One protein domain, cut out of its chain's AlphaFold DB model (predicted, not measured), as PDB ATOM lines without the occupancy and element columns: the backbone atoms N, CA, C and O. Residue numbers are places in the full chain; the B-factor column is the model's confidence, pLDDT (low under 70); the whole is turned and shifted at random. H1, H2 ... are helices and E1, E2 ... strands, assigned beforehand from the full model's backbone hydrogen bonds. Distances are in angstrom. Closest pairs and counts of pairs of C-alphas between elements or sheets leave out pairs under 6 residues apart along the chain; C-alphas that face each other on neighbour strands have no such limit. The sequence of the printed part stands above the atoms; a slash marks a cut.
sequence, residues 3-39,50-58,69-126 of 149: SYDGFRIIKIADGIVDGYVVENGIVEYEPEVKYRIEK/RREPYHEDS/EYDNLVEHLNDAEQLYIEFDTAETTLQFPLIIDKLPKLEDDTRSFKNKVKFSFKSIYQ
ATOM      1  N   SER A   3      20.462  34.855  12.882       93.50
ATOM      2  CA  SER A   3      19.312  34.443  12.061       93.50
ATOM      3  C   SER A   3      19.670  33.225  11.217       93.50
ATOM      4  O   SER A   3      20.709  33.242  10.556       93.50
ATOM      5  N   TYR A   4      18.798  32.219  11.211       93.12
ATOM      6  CA  TYR A   4      18.968  30.961  10.482       93.12
ATOM      7  C   TYR A   4      17.702  30.601   9.705       93.12
ATOM      8  O   TYR A   4      16.596  30.949  10.127       93.12
ATOM      9  N   ASP A   5      17.879  29.925   8.572       93.50
ATOM     10  CA  ASP A   5      16.788  29.488   7.705       93.50
ATOM     11  C   ASP A   5      16.361  28.068   8.076       93.50
ATOM     12  O   ASP A   5      17.191  27.170   8.211       93.50
ATOM     13  N   GLY A   6      15.054  27.871   8.190       92.31
ATOM     14  CA  GLY A   6      14.457  26.594   8.535       92.31
ATOM     15  C   GLY A   6      14.669  26.189   9.995       92.31
ATOM     16  O   GLY A   6      15.615  26.592  10.671       92.31
ATOM     17  N   PHE A   7      13.745  25.380  10.501       92.75
ATOM     18  CA  PHE A   7      13.917  24.698  11.778       92.75
ATOM     19  C   PHE A   7      13.074  23.442  11.854       92.75
ATOM     20  O   PHE A   7      12.084  23.284  11.139       92.75
ATOM     21  N   ARG A   8      13.443  22.566  12.780       93.12
ATOM     22  CA  ARG A   8      12.669  21.394  13.152       93.12
ATOM     23  C   ARG A   8      12.339  21.443  14.632       93.12
ATOM     24  O   ARG A   8      13.206  21.688  15.466       93.12
ATOM     25  N   ILE A   9      11.078  21.187  14.960       92.31
ATOM     26  CA  ILE A   9      10.636  20.976  16.334       92.31
ATOM     27  C   ILE A   9      10.571  19.479  16.584       92.31
ATOM     28  O   ILE A   9       9.850  18.754  15.901       92.31
ATOM     29  N   ILE A  10      11.307  19.016  17.581       91.81
ATOM     30  CA  ILE A  10      11.363  17.612  17.962       91.81
ATOM     31  C   ILE A  10      10.583  17.445  19.260       91.81
ATOM     32  O   ILE A  10      10.865  18.113  20.254       91.81
ATOM     33  N   LYS A  11       9.606  16.547  19.245       91.06
ATOM     34  CA  LYS A  11       8.787  16.165  20.389       91.06
ATOM     35  C   LYS A  11       9.181  14.773  20.851       91.06
ATOM     36  O   LYS A  11       9.361  13.869  20.040       91.06
ATOM     37  N   ILE A  12       9.268  14.604  22.164       88.81
ATOM     38  CA  ILE A  12       9.324  13.298  22.817       88.81
ATOM     39  C   ILE A  12       8.057  13.150  23.653       88.81
ATOM     40  O   ILE A  12       7.766  14.009  24.487       88.81
ATOM     41  N   ALA A  13       7.302  12.082  23.417       88.88
ATOM     42  CA  ALA A  13       6.111  11.724  24.186       88.88
ATOM     43  C   ALA A  13       5.946  10.202  24.199       88.88
ATOM     44  O   ALA A  13       6.134   9.563  23.165       88.88
ATOM     45  N   ASP A  14       5.642   9.613  25.360       87.44
ATOM     46  CA  ASP A  14       5.468   8.162  25.525       87.44
ATOM     47  C   ASP A  14       6.671   7.331  25.014       87.44
ATOM     48  O   ASP A  14       6.534   6.205  24.532       87.44
ATOM     49  N   GLY A  15       7.882   7.896  25.091       83.38
ATOM     50  CA  GLY A  15       9.112   7.281  24.573       83.38
ATOM     51  C   GLY A  15       9.247   7.272  23.043       83.38
ATOM     52  O   GLY A  15      10.223   6.723  22.531       83.38
ATOM     53  N   ILE A  16       8.308   7.881  22.316       83.00
ATOM     54  CA  ILE A  16       8.366   8.092  20.867       83.00
ATOM     55  C   ILE A  16       8.973   9.466  20.600       83.00
ATOM     56  O   ILE A  16       8.627  10.446  21.260       83.00
ATOM     57  N   VAL A  17       9.873   9.529  19.619       87.12
ATOM     58  CA  VAL A  17      10.410  10.788  19.104       87.12
ATOM     59  C   VAL A  17       9.728  11.095  17.781       87.12
ATOM     60  O   VAL A  17       9.672  10.234  16.905       87.12
ATOM     61  N   ASP A  18       9.234  12.317  17.637       88.19
ATOM     62  CA  ASP A  18       8.599  12.817  16.424       88.19
ATOM     63  C   ASP A  18       9.145  14.203  16.068       88.19
ATOM     64  O   ASP A  18       9.536  14.975  16.945       88.19
ATOM     65  N   GLY A  19       9.209  14.529  14.781       90.31
ATOM     66  CA  GLY A  19       9.846  15.751  14.308       90.31
ATOM     67  C   GLY A  19       9.029  16.478  13.254       90.31
ATOM     68  O   GLY A  19       8.743  15.917  12.204       90.31
ATOM     69  N   TYR A  20       8.762  17.757  13.495       91.12
ATOM     70  CA  TYR A  20       8.016  18.633  12.602       91.12
ATOM     71  C   TYR A  20       8.953  19.647  11.946       91.12
ATOM     72  O   TYR A  20       9.568  20.459  12.638       91.12
ATOM     73  N   VAL A  21       9.075  19.594  10.620       91.81
ATOM     74  CA  VAL A  21      10.013  20.419   9.843       91.81
ATOM     75  C   VAL A  21       9.305  21.644   9.271       91.81
ATOM     76  O   VAL A  21       8.230  21.532   8.686       91.81
ATOM     77  N   VAL A  22       9.930  22.814   9.407       89.38
ATOM     78  CA  VAL A  22       9.452  24.098   8.886       89.38
ATOM     79  C   VAL A  22      10.532  24.713   8.001       89.38
ATOM     80  O   VAL A  22      11.302  25.567   8.434       89.38
ATOM     81  N   GLU A  23      10.606  24.269   6.746       88.06
ATOM     82  CA  GLU A  23      11.664  24.677   5.802       88.06
ATOM     83  C   GLU A  23      11.621  26.169   5.454       88.06
ATOM     84  O   GLU A  23      12.649  26.808   5.265       88.06
ATOM     85  N   ASN A  24      10.424  26.752   5.387       88.44
ATOM     86  CA  ASN A  24      10.227  28.176   5.112       88.44
ATOM     87  C   ASN A  24      10.221  29.041   6.385       88.44
ATOM     88  O   ASN A  24       9.699  30.164   6.368       88.44
ATOM     89  N   GLY A  25      10.717  28.480   7.487       90.06
ATOM     90  CA  GLY A  25      10.860  29.150   8.764       90.06
ATOM     91  C   GLY A  25      12.113  30.021   8.827       90.06
ATOM     92  O   GLY A  25      13.053  29.844   8.060       90.06
ATOM     93  N   ILE A  26      12.125  30.953   9.768       94.62
ATOM     94  CA  ILE A  26      13.294  31.723  10.185       94.62
ATOM     95  C   ILE A  26      13.422  31.545  11.692       94.62
ATOM     96  O   ILE A  26      12.422  31.666  12.403       94.62
ATOM     97  N   VAL A  27      14.635  31.285  12.170       95.00
ATOM     98  CA  VAL A  27      14.979  31.261  13.594       95.00
ATOM     99  C   VAL A  27      15.877  32.437  13.919       95.00
ATOM    100  O   VAL A  27      16.969  32.555  13.369       95.00
ATOM    101  N   GLU A  28      15.449  33.268  14.859       95.50
ATOM    102  CA  GLU A  28      16.278  34.273  15.504       95.50
ATOM    103  C   GLU A  28      16.730  33.749  16.875       95.50
ATOM    104  O   GLU A  28      15.932  33.568  17.792       95.50
ATOM    105  N   TYR A  29      18.027  33.483  17.005       93.19
ATOM    106  CA  TYR A  29      18.649  32.906  18.193       93.19
ATOM    107  C   TYR A  29      19.486  33.945  18.947       93.19
ATOM    108  O   TYR A  29      20.344  34.633  18.376       93.19
ATOM    109  N   GLU A  30      19.263  34.054  20.252       93.19
ATOM    110  CA  GLU A  30      20.016  34.919  21.153       93.19
ATOM    111  C   GLU A  30      20.517  34.131  22.375       93.19
ATOM    112  O   GLU A  30      19.742  33.886  23.301       93.19
ATOM    113  N   PRO A  31      21.808  33.737  22.397       90.00
ATOM    114  CA  PRO A  31      22.387  33.058  23.547       90.00
ATOM    115  C   PRO A  31      22.586  34.008  24.731       90.00
ATOM    116  O   PRO A  31      23.141  35.099  24.565       90.00
ATOM    117  N   GLU A  32      22.239  33.569  25.940       89.81
ATOM    118  CA  GLU A  32      22.436  34.345  27.169       89.81
ATOM    119  C   GLU A  32      22.987  33.466  28.299       89.81
ATOM    120  O   GLU A  32      22.476  32.388  28.588       89.81
ATOM    121  N   VAL A  33      24.025  33.945  28.995       86.12
ATOM    122  CA  VAL A  33      24.588  33.269  30.174       86.12
ATOM    123  C   VAL A  33      24.184  34.014  31.437       86.12
ATOM    124  O   VAL A  33      24.526  35.185  31.619       86.12
ATOM    125  N   LYS A  34      23.526  33.310  32.358       83.69
ATOM    126  CA  LYS A  34      23.089  33.834  33.652       83.69
ATOM    127  C   LYS A  34      23.784  33.139  34.817       83.69
ATOM    128  O   LYS A  34      24.276  32.014  34.741       83.69
ATOM    129  N   TYR A  35      23.785  33.836  35.951       75.06
ATOM    130  CA  TYR A  35      24.364  33.361  37.203       75.06
ATOM    131  C   TYR A  35      23.285  33.313  38.279       75.06
ATOM    132  O   TYR A  35      22.558  34.279  38.515       75.06
ATOM    133  N   ARG A  36      23.163  32.165  38.948       65.12
ATOM    134  CA  ARG A  36      22.092  31.877  39.910       65.12
ATOM    135  C   ARG A  36      22.410  32.473  41.292       65.12
ATOM    136  O   ARG A  36      22.512  31.728  42.254       65.12
ATOM    137  N   ILE A  37      22.548  33.800  41.364       62.91
ATOM    138  CA  ILE A  37      22.670  34.641  42.572       62.91
ATOM    139  C   ILE A  37      23.890  34.351  43.469       62.91
ATOM    140  O   ILE A  37      24.123  33.248  43.955       62.91
ATOM    141  N   GLU A  38      24.614  35.423  43.771       55.25
ATOM    142  CA  GLU A  38      25.622  35.508  44.823       55.25
ATOM    143  C   GLU A  38      24.934  35.565  46.198       55.25
ATOM    144  O   GLU A  38      24.385  36.596  46.587       55.25
ATOM    145  N   LYS A  39      24.920  34.459  46.952       59.50
ATOM    146  CA  LYS A  39      24.530  34.519  48.371       59.50
ATOM    147  C   LYS A  39      25.766  34.859  49.196       59.50
ATOM    148  O   LYS A  39      26.726  34.087  49.197       59.50
ATOM    149  N   ARG A  50      29.030  31.503  44.688       59.16
ATOM    150  CA  ARG A  50      28.593  31.470  43.287       59.16
ATOM    151  C   ARG A  50      28.152  30.054  42.935       59.16
ATOM    152  O   ARG A  50      28.911  29.108  43.119       59.16
ATOM    153  N   ARG A  51      26.920  29.901  42.452       65.69
ATOM    154  CA  ARG A  51      26.489  28.669  41.776       65.69
ATOM    155  C   ARG A  51      27.014  28.661  40.339       65.69
ATOM    156  O   ARG A  51      27.316  29.724  39.799       65.69
ATOM    157  N   GLU A  52      27.116  27.472  39.752       69.88
ATOM    158  CA  GLU A  52      27.546  27.292  38.362       69.88
ATOM    159  C   GLU A  52      26.687  28.121  37.388       69.88
ATOM    160  O   GLU A  52      25.486  28.310  37.646       69.88
ATOM    161  N   PRO A  53      27.294  28.646  36.303       78.69
ATOM    162  CA  PRO A  53      26.560  29.366  35.271       78.69
ATOM    163  C   PRO A  53      25.516  28.460  34.613       78.69
ATOM    164  O   PRO A  53      25.644  27.235  34.594       78.69
ATOM    165  N   TYR A  54      24.471  29.078  34.080       83.69
ATOM    166  CA  TYR A  54      23.489  28.413  33.233       83.69
ATOM    167  C   TYR A  54      23.153  29.310  32.047       83.69
ATOM    168  O   TYR A  54      23.327  30.528  32.111       83.69
ATOM    169  N   HIS A  55      22.687  28.694  30.976       87.81
ATOM    170  CA  HIS A  55      22.209  29.351  29.776       87.81
ATOM    171  C   HIS A  55      20.697  29.550  29.858       87.81
ATOM    172  O   HIS A  55      19.983  28.681  30.368       87.81
ATOM    173  N   GLU A  56      20.231  30.701  29.390       89.31
ATOM    174  CA  GLU A  56      18.817  31.035  29.232       89.31
ATOM    175  C   GLU A  56      18.642  31.748  27.892       89.31
ATOM    176  O   GLU A  56      18.545  32.969  27.831       89.31
ATOM    177  N   ASP A  57      18.653  30.978  26.814       92.00
ATOM    178  CA  ASP A  57      18.659  31.525  25.467       92.00
ATOM    179  C   ASP A  57      17.238  31.849  24.995       92.00
ATOM    180  O   ASP A  57      16.281  31.122  25.295       92.00
ATOM    181  N   SER A  58      17.117  32.922  24.214       92.88
ATOM    182  CA  SER A  58      15.875  33.313  23.547       92.88
ATOM    183  C   SER A  58      15.880  32.821  22.105       92.88
ATOM    184  O   SER A  58      16.869  32.983  21.387       92.88
ATOM    185  N   GLU A  69      -1.330  23.704   8.286       88.12
ATOM    186  CA  GLU A  69       0.066  23.584   8.726       88.12
ATOM    187  C   GLU A  69       0.222  24.152  10.140       88.12
ATOM    188  O   GLU A  69       0.878  23.548  10.983       88.12
ATOM    189  N   TYR A  70      -0.443  25.277  10.418       87.62
ATOM    190  CA  TYR A  70      -0.514  25.854  11.754       87.62
ATOM    191  C   TYR A  70      -1.168  24.897  12.758       87.62
ATOM    192  O   TYR A  70      -0.591  24.672  13.819       87.62
ATOM    193  N   ASP A  71      -2.329  24.323  12.428       87.50
ATOM    194  CA  ASP A  71      -3.037  23.397  13.318       87.50
ATOM    195  C   ASP A  71      -2.169  22.167  13.625       87.50
ATOM    196  O   ASP A  71      -2.000  21.821  14.794       87.50
ATOM    197  N   ASN A  72      -1.524  21.586  12.605       89.50
ATOM    198  CA  ASN A  72      -0.601  20.460  12.773       89.50
ATOM    199  C   ASN A  72       0.601  20.822  13.663       89.50
ATOM    200  O   ASN A  72       1.016  20.024  14.499       89.50
ATOM    201  N   LEU A  73       1.174  22.020  13.503       89.06
ATOM    202  CA  LEU A  73       2.291  22.474  14.335       89.06
ATOM    203  C   LEU A  73       1.857  22.688  15.791       89.06
ATOM    204  O   LEU A  73       2.584  22.325  16.712       89.06
ATOM    205  N   VAL A  74       0.679  23.268  16.022       87.94
ATOM    206  CA  VAL A  74       0.140  23.439  17.378       87.94
ATOM    207  C   VAL A  74      -0.156  22.084  18.017       87.94
ATOM    208  O   VAL A  74       0.177  21.887  19.183       87.94
ATOM    209  N   GLU A  75      -0.729  21.141  17.272       88.31
ATOM    210  CA  GLU A  75      -0.927  19.760  17.722       88.31
ATOM    211  C   GLU A  75       0.405  19.093  18.089       88.31
ATOM    212  O   GLU A  75       0.523  18.514  19.170       88.31
ATOM    213  N   HIS A  76       1.438  19.269  17.260       89.25
ATOM    214  CA  HIS A  76       2.788  18.770  17.530       89.25
ATOM    215  C   HIS A  76       3.405  19.359  18.801       89.25
ATOM    216  O   HIS A  76       4.137  18.679  19.510       89.25
ATOM    217  N   LEU A  77       3.111  20.620  19.118       88.44
ATOM    218  CA  LEU A  77       3.614  21.292  20.321       88.44
ATOM    219  C   LEU A  77       2.868  20.885  21.604       88.44
ATOM    220  O   LEU A  77       3.385  21.105  22.701       88.44
ATOM    221  N   ASN A  78       1.671  20.307  21.489       85.44
ATOM    222  CA  ASN A  78       0.878  19.846  22.629       85.44
ATOM    223  C   ASN A  78       1.301  18.443  23.086       85.44
ATOM    224  O   ASN A  78       1.915  17.695  22.331       85.44
ATOM    225  N   ASP A  79       0.968  18.072  24.326       80.88
ATOM    226  CA  ASP A  79       1.203  16.734  24.906       80.88
ATOM    227  C   ASP A  79       2.650  16.215  24.770       80.88
ATOM    228  O   ASP A  79       2.896  15.018  24.648       80.88
ATOM    229  N   ALA A  80       3.629  17.122  24.750       83.69
ATOM    230  CA  ALA A  80       5.044  16.780  24.739       83.69
ATOM    231  C   ALA A  80       5.564  16.599  26.171       83.69
ATOM    232  O   ALA A  80       5.398  17.480  27.014       83.69
ATOM    233  N   GLU A  81       6.252  15.488  26.438       86.44
ATOM    234  CA  GLU A  81       7.042  15.343  27.667       86.44
ATOM    235  C   GLU A  81       8.299  16.210  27.591       86.44
ATOM    236  O   GLU A  81       8.718  16.809  28.585       86.44
ATOM    237  N   GLN A  82       8.905  16.267  26.402       88.31
ATOM    238  CA  GLN A  82      10.070  17.092  26.108       88.31
ATOM    239  C   GLN A  82       9.962  17.661  24.694       88.31
ATOM    240  O   GLN A  82       9.526  16.975  23.768       88.31
ATOM    241  N   LEU A  83      10.395  18.910  24.536       91.25
ATOM    242  CA  LEU A  83      10.501  19.583  23.248       91.25
ATOM    243  C   LEU A  83      11.936  20.025  23.021       91.25
ATOM    244  O   LEU A  83      12.619  20.455  23.950       91.25
ATOM    245  N   TYR A  84      12.358  19.959  21.768       91.50
ATOM    246  CA  TYR A  84      13.626  20.483  21.300       91.50
ATOM    247  C   TYR A  84      13.414  21.250  20.002       91.50
ATOM    248  O   TYR A  84      12.496  20.950  19.240       91.50
ATOM    249  N   ILE A  85      14.278  22.223  19.741       92.06
ATOM    250  CA  ILE A  85      14.437  22.815  18.417       92.06
ATOM    251  C   ILE A  85      15.773  22.385  17.853       92.06
ATOM    252  O   ILE A  85      16.752  22.277  18.592       92.06
ATOM    253  N   GLU A  86      15.786  22.172  16.553       93.06
ATOM    254  CA  GLU A  86      16.956  21.882  15.752       93.06
ATOM    255  C   GLU A  86      16.995  22.861  14.575       93.06
ATOM    256  O   GLU A  86      15.970  23.099  13.928       93.06
ATOM    257  N   PHE A  87      18.152  23.465  14.324       91.75
ATOM    258  CA  PHE A  87      18.379  24.323  13.164       91.75
ATOM    259  C   PHE A  87      19.853  24.316  12.766       91.75
ATOM    260  O   PHE A  87      20.749  24.167  13.604       91.75
ATOM    261  N   ASP A  88      20.099  24.496  11.473       89.62
ATOM    262  CA  ASP A  88      21.441  24.455  10.915       89.62
ATOM    263  C   ASP A  88      22.112  25.828  10.965       89.62
ATOM    264  O   ASP A  88      21.545  26.867  10.624       89.62
ATOM    265  N   THR A  89      23.374  25.822  11.374       85.62
ATOM    266  CA  THR A  89      24.286  26.951  11.209       85.62
ATOM    267  C   THR A  89      25.262  26.651  10.075       85.62
ATOM    268  O   THR A  89      25.340  25.531   9.580       85.62
ATOM    269  N   ALA A  90      26.076  27.636   9.689       82.06
ATOM    270  CA  ALA A  90      27.123  27.418   8.690       82.06
ATOM    271  C   ALA A  90      28.168  26.359   9.107       82.06
ATOM    272  O   ALA A  90      28.877  25.839   8.249       82.06
ATOM    273  N   GLU A  91      28.297  26.070  10.407       83.12
ATOM    274  CA  GLU A  91      29.345  25.201  10.955       83.12
ATOM    275  C   GLU A  91      28.807  23.862  11.469       83.12
ATOM    276  O   GLU A  91      29.514  22.855  11.430       83.12
ATOM    277  N   THR A  92      27.580  23.844  11.989       84.62
ATOM    278  CA  THR A  92      26.995  22.672  12.647       84.62
ATOM    279  C   THR A  92      25.482  22.801  12.814       84.62
ATOM    280  O   THR A  92      24.941  23.908  12.784       84.62
ATOM    281  N   THR A  93      24.814  21.681  13.060       87.62
ATOM    282  CA  THR A  93      23.423  21.637  13.510       87.62
ATOM    283  C   THR A  93      23.374  21.889  15.012       87.62
ATOM    284  O   THR A  93      24.048  21.212  15.792       87.62
ATOM    285  N   LEU A  94      22.590  22.877  15.432       86.50
ATOM    286  CA  LEU A  94      22.363  23.162  16.842       86.50
ATOM    287  C   LEU A  94      21.042  22.559  17.292       86.50
ATOM    288  O   LEU A  94      20.049  22.625  16.572       86.50
ATOM    289  N   GLN A  95      21.031  22.031  18.516       90.38
ATOM    290  CA  GLN A  95      19.834  21.493  19.138       90.38
ATOM    291  C   GLN A  95      19.706  21.978  20.580       90.38
ATOM    292  O   GLN A  95      20.635  21.837  21.379       90.38
ATOM    293  N   PHE A  96      18.528  22.493  20.927       89.88
ATOM    294  CA  PHE A  96      18.253  23.060  22.244       89.88
ATOM    295  C   PHE A  96      16.950  22.527  22.833       89.88
ATOM    296  O   PHE A  96      15.972  22.410  22.095       89.88
ATOM    297  N   PRO A  97      16.898  22.221  24.145       90.44
ATOM    298  CA  PRO A  97      15.629  21.957  24.811       90.44
ATOM    299  C   PRO A  97      14.762  23.216  24.778       90.44
ATOM    300  O   PRO A  97      15.251  24.320  25.012       90.44
ATOM    301  N   LEU A  98      13.470  23.053  24.518       89.50
ATOM    302  CA  LEU A  98      12.524  24.154  24.437       89.50
ATOM    303  C   LEU A  98      11.555  24.172  25.611       89.50
ATOM    304  O   LEU A  98      10.962  23.165  25.995       89.50
ATOM    305  N   ILE A  99      11.320  25.383  26.095       86.19
ATOM    306  CA  ILE A  99      10.173  25.770  26.898       86.19
ATOM    307  C   ILE A  99       9.370  26.755  26.055       86.19
ATOM    308  O   ILE A  99       9.896  27.756  25.562       86.19
ATOM    309  N   ILE A 100       8.082  26.472  25.892       84.50
ATOM    310  CA  ILE A 100       7.164  27.350  25.172       84.50
ATOM    311  C   ILE A 100       6.919  28.604  26.019       84.50
ATOM    312  O   ILE A 100       6.308  28.519  27.082       84.50
ATOM    313  N   ASP A 101       7.386  29.767  25.552       79.94
ATOM    314  CA  ASP A 101       7.144  31.056  26.218       79.94
ATOM    315  C   ASP A 101       5.843  31.679  25.707       79.94
ATOM    316  O   ASP A 101       4.981  32.108  26.479       79.94
ATOM    317  N   LYS A 102       5.660  31.674  24.380       78.38
ATOM    318  CA  LYS A 102       4.461  32.197  23.734       78.38
ATOM    319  C   LYS A 102       4.115  31.410  22.477       78.38
ATOM    320  O   LYS A 102       4.854  31.423  21.493       78.38
ATOM    321  N   LEU A 103       2.928  30.803  22.488       80.38
ATOM    322  CA  LEU A 103       2.323  30.264  21.276       80.38
ATOM    323  C   LEU A 103       1.683  31.385  20.448       80.38
ATOM    324  O   LEU A 103       1.092  32.320  21.010       80.38
ATOM    325  N   PRO A 104       1.751  31.294  19.115       72.69
ATOM    326  CA  PRO A 104       1.028  32.200  18.251       72.69
ATOM    327  C   PRO A 104      -0.467  32.002  18.429       72.69
ATOM    328  O   PRO A 104      -0.941  30.877  18.567       72.69
ATOM    329  N   LYS A 105      -1.222  33.095  18.354       71.38
ATOM    330  CA  LYS A 105      -2.676  33.041  18.215       71.38
ATOM    331  C   LYS A 105      -3.024  33.058  16.733       71.38
ATOM    332  O   LYS A 105      -2.562  33.949  16.021       71.38
ATOM    333  N   LEU A 106      -3.845  32.111  16.290       69.75
ATOM    334  CA  LEU A 106      -4.514  32.210  14.998       69.75
ATOM    335  C   LEU A 106      -5.799  33.017  15.187       69.75
ATOM    336  O   LEU A 106      -6.748  32.550  15.816       69.75
ATOM    337  N   GLU A 107      -5.812  34.249  14.687       70.56
ATOM    338  CA  GLU A 107      -7.013  35.090  14.692       70.56
ATOM    339  C   GLU A 107      -8.054  34.510  13.719       70.56
ATOM    340  O   GLU A 107      -7.690  33.984  12.663       70.56
ATOM    341  N   ASP A 108      -9.348  34.618  14.032       67.38
ATOM    342  CA  ASP A 108     -10.423  33.968  13.257       67.38
ATOM    343  C   ASP A 108     -10.437  34.390  11.777       67.38
ATOM    344  O   ASP A 108     -10.615  33.548  10.895       67.38
ATOM    345  N   ASP A 109     -10.124  35.656  11.494       64.50
ATOM    346  CA  ASP A 109     -10.023  36.201  10.133       64.50
ATOM    347  C   ASP A 109      -8.888  35.562   9.309       64.50
ATOM    348  O   ASP A 109      -8.877  35.624   8.078       64.50
ATOM    349  N   THR A 110      -7.925  34.921   9.977       62.81
ATOM    350  CA  THR A 110      -6.745  34.309   9.352       62.81
ATOM    351  C   THR A 110      -6.885  32.805   9.129       62.81
ATOM    352  O   THR A 110      -6.065  32.219   8.429       62.81
ATOM    353  N   ARG A 111      -7.977  32.183   9.599       69.06
ATOM    354  CA  ARG A 111      -8.249  30.739   9.428       69.06
ATOM    355  C   ARG A 111      -8.500  30.300   7.984       69.06
ATOM    356  O   ARG A 111      -8.609  29.110   7.717       69.06
ATOM    357  N   SER A 112      -8.628  31.248   7.059       72.88
ATOM    358  CA  SER A 112      -8.911  30.977   5.644       72.88
ATOM    359  C   SER A 112      -7.709  31.205   4.721       72.88
ATOM    360  O   SER A 112      -7.798  30.895   3.535       72.88
ATOM    361  N   PHE A 113      -6.593  31.750   5.225       75.31
ATOM    362  CA  PHE A 113      -5.486  32.209   4.384       75.31
ATOM    363  C   PHE A 113      -4.118  31.848   4.952       75.31
ATOM    364  O   PHE A 113      -3.928  31.739   6.159       75.31
ATOM    365  N   LYS A 114      -3.139  31.720   4.053       82.00
ATOM    366  CA  LYS A 114      -1.729  31.606   4.416       82.00
ATOM    367  C   LYS A 114      -1.274  32.890   5.115       82.00
ATOM    368  O   LYS A 114      -1.472  33.973   4.561       82.00
ATOM    369  N   ASN A 115      -0.646  32.788   6.284       82.94
ATOM    370  CA  ASN A 115      -0.203  33.964   7.034       82.94
ATOM    371  C   ASN A 115       1.143  33.751   7.732       82.94
ATOM    372  O   ASN A 115       1.567  32.621   7.963       82.94
ATOM    373  N   LYS A 116       1.819  34.854   8.063       86.69
ATOM    374  CA  LYS A 116       3.013  34.833   8.904       86.69
ATOM    375  C   LYS A 116       2.608  34.594  10.357       86.69
ATOM    376  O   LYS A 116       1.793  35.327  10.911       86.69
ATOM    377  N   VAL A 117       3.239  33.606  10.967       87.75
ATOM    378  CA  VAL A 117       3.033  33.177  12.345       87.75
ATOM    379  C   VAL A 117       4.347  33.350  13.107       87.75
ATOM    380  O   VAL A 117       5.411  33.101  12.542       87.75
ATOM    381  N   LYS A 118       4.276  33.808  14.364       89.12
ATOM    382  CA  LYS A 118       5.443  34.028  15.232       89.12
ATOM    383  C   LYS A 118       5.356  33.203  16.511       89.12
ATOM    384  O   LYS A 118       4.315  33.217  17.167       89.12
ATOM    385  N   PHE A 119       6.455  32.562  16.875       87.88
ATOM    386  CA  PHE A 119       6.603  31.719  18.056       87.88
ATOM    387  C   PHE A 119       7.766  32.249  18.885       87.88
ATOM    388  O   PHE A 119       8.798  32.596  18.319       87.88
ATOM    389  N   SER A 120       7.604  32.269  20.203       89.50
ATOM    390  CA  SER A 120       8.679  32.648  21.120       89.50
ATOM    391  C   SER A 120       8.954  31.476  22.049       89.50
ATOM    392  O   SER A 120       8.051  30.995  22.749       89.50
ATOM    393  N   PHE A 121      10.195  31.012  22.054       91.19
ATOM    394  CA  PHE A 121      10.664  29.918  22.885       91.19
ATOM    395  C   PHE A 121      11.841  30.355  23.751       91.19
ATOM    396  O   PHE A 121      12.594  31.272  23.421       91.19
ATOM    397  N   LYS A 122      12.016  29.645  24.865       91.50
ATOM    398  CA  LYS A 122      13.185  29.761  25.735       91.50
ATOM    399  C   LYS A 122      13.890  28.425  25.838       91.50
ATOM    400  O   LYS A 122      13.233  27.393  25.953       91.50
ATOM    401  N   SER A 123      15.212  28.458  25.874       89.31
ATOM    402  CA  SER A 123      16.043  27.290  26.160       89.31
ATOM    403  C   SER A 123      16.812  27.518  27.452       89.31
ATOM    404  O   SER A 123      17.516  28.513  27.587       89.31
ATOM    405  N   ILE A 124      16.671  26.612  28.424       86.56
ATOM    406  CA  ILE A 124      17.356  26.714  29.721       86.56
ATOM    407  C   ILE A 124      18.179  25.454  29.957       86.56
ATOM    408  O   ILE A 124      17.623  24.362  30.075       86.56
ATOM    409  N   TYR A 125      19.500  25.596  30.076       84.00
ATOM    410  CA  TYR A 125      20.401  24.457  30.268       84.00
ATOM    411  C   TYR A 125      21.697  24.845  30.992       84.00
ATOM    412  O   TYR A 125      22.122  25.993  30.983       84.00
ATOM    413  N   GLN A 126      22.345  23.881  31.648       77.69
ATOM    414  CA  GLN A 126      23.682  24.068  32.242       77.69
ATOM    415  C   GLN A 126      24.781  23.479  31.356       77.69
ATOM    416  O   GLN A 126      25.854  24.051  31.210       77.69
TER     417      GLN A 126
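This is residues 3 to 39, 50 to 58 and 69 to 126 of the 149 residues of an uncharacterized protein of Candidatus Cloacimonas sp. SDB (UniProt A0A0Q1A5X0). Two four-stranded sheets stand partly face to face as a sandwich with crossed strands, and the short helix H1 lies over E2 and E1 of the first sheet. The second sheet makes much of the long axis, with E3 and E4 toward one end and the E7 to E8 link toward the other. The 104 printed residues hold eight named strands and one named helix, in the order E1 E2 E3 E4 H1 E5 E6 E7 E8; the sheets, E2 E1 E5 E6 and E3 E4 E8 E7, are antiparallel throughout. The class is mostly strand, and the whole is only just loose, close to compact, with a radius of gyration of the C-alphas of 15.6 A and spans of 54 by 32 by 28 A.

Find C-alpha 3 at (19.312, 34.443, 12.061); from there E1, residues 3 to 13, runs 28.9 A and bends by 67 degrees at residue 6. E2, residues 16 to 30, covers 29.2 A and bends by 102 degrees at residue 24. In the same sheet look for E5, residues 82 to 88, 20.4 A long, and E6, residues 93 to 97. The other sheet holds E3, residues 33 to 35, E4, residues 53 to 58, E7, residues 99 to 102, and E8, residues 115 to 125, which runs 32.5 A to C-alpha 125 at (20.401, 24.457, 30.268). H1, residues 69 to 77, is 12.3 A long.

Begin at the strongly twisted sheet E2 E1 E5 E6. In the hairpin E1 and E2, N 9 and O 20 are 2.9 A apart; between E1 and E5, N 10 and O 84 are at 2.8 A; in the hairpin E5 and E6, N 85 and O 96 are at 2.9 A. H1 is on this sheet at a height of 9.6 A, across the strands at 64 degrees to E2 on the local plane, and in it every O i to N i+4 pair is within hydrogen-bond range. The second sheet's strands stand at 69 degrees to those of the first, and the closest C-alphas of E6 and E8, Pro 97 and Ser 123, are 5.5 A apart. Within it, look at N 34 and O 54 of E3 and E4, N 57 and O 123 of E4 and E8, and N 99 and O 122 of the hairpin E7 and E8, each pair 2.8 A apart.

The farthest C-alphas, of Lys 39 and Ser 112, are 54.4 A apart. Residues 40 to 49 are cut out, with 7.2 A between C-alphas 39 and 50, and residues 59 to 68, with 23.8 A between C-alphas 58 and 69. Of the links printed whole, E7 to E8 is long and the others are tight. The model's pLDDT is under 70 at residues 36 to 39, 50 to 52, 106 and 108 to 111.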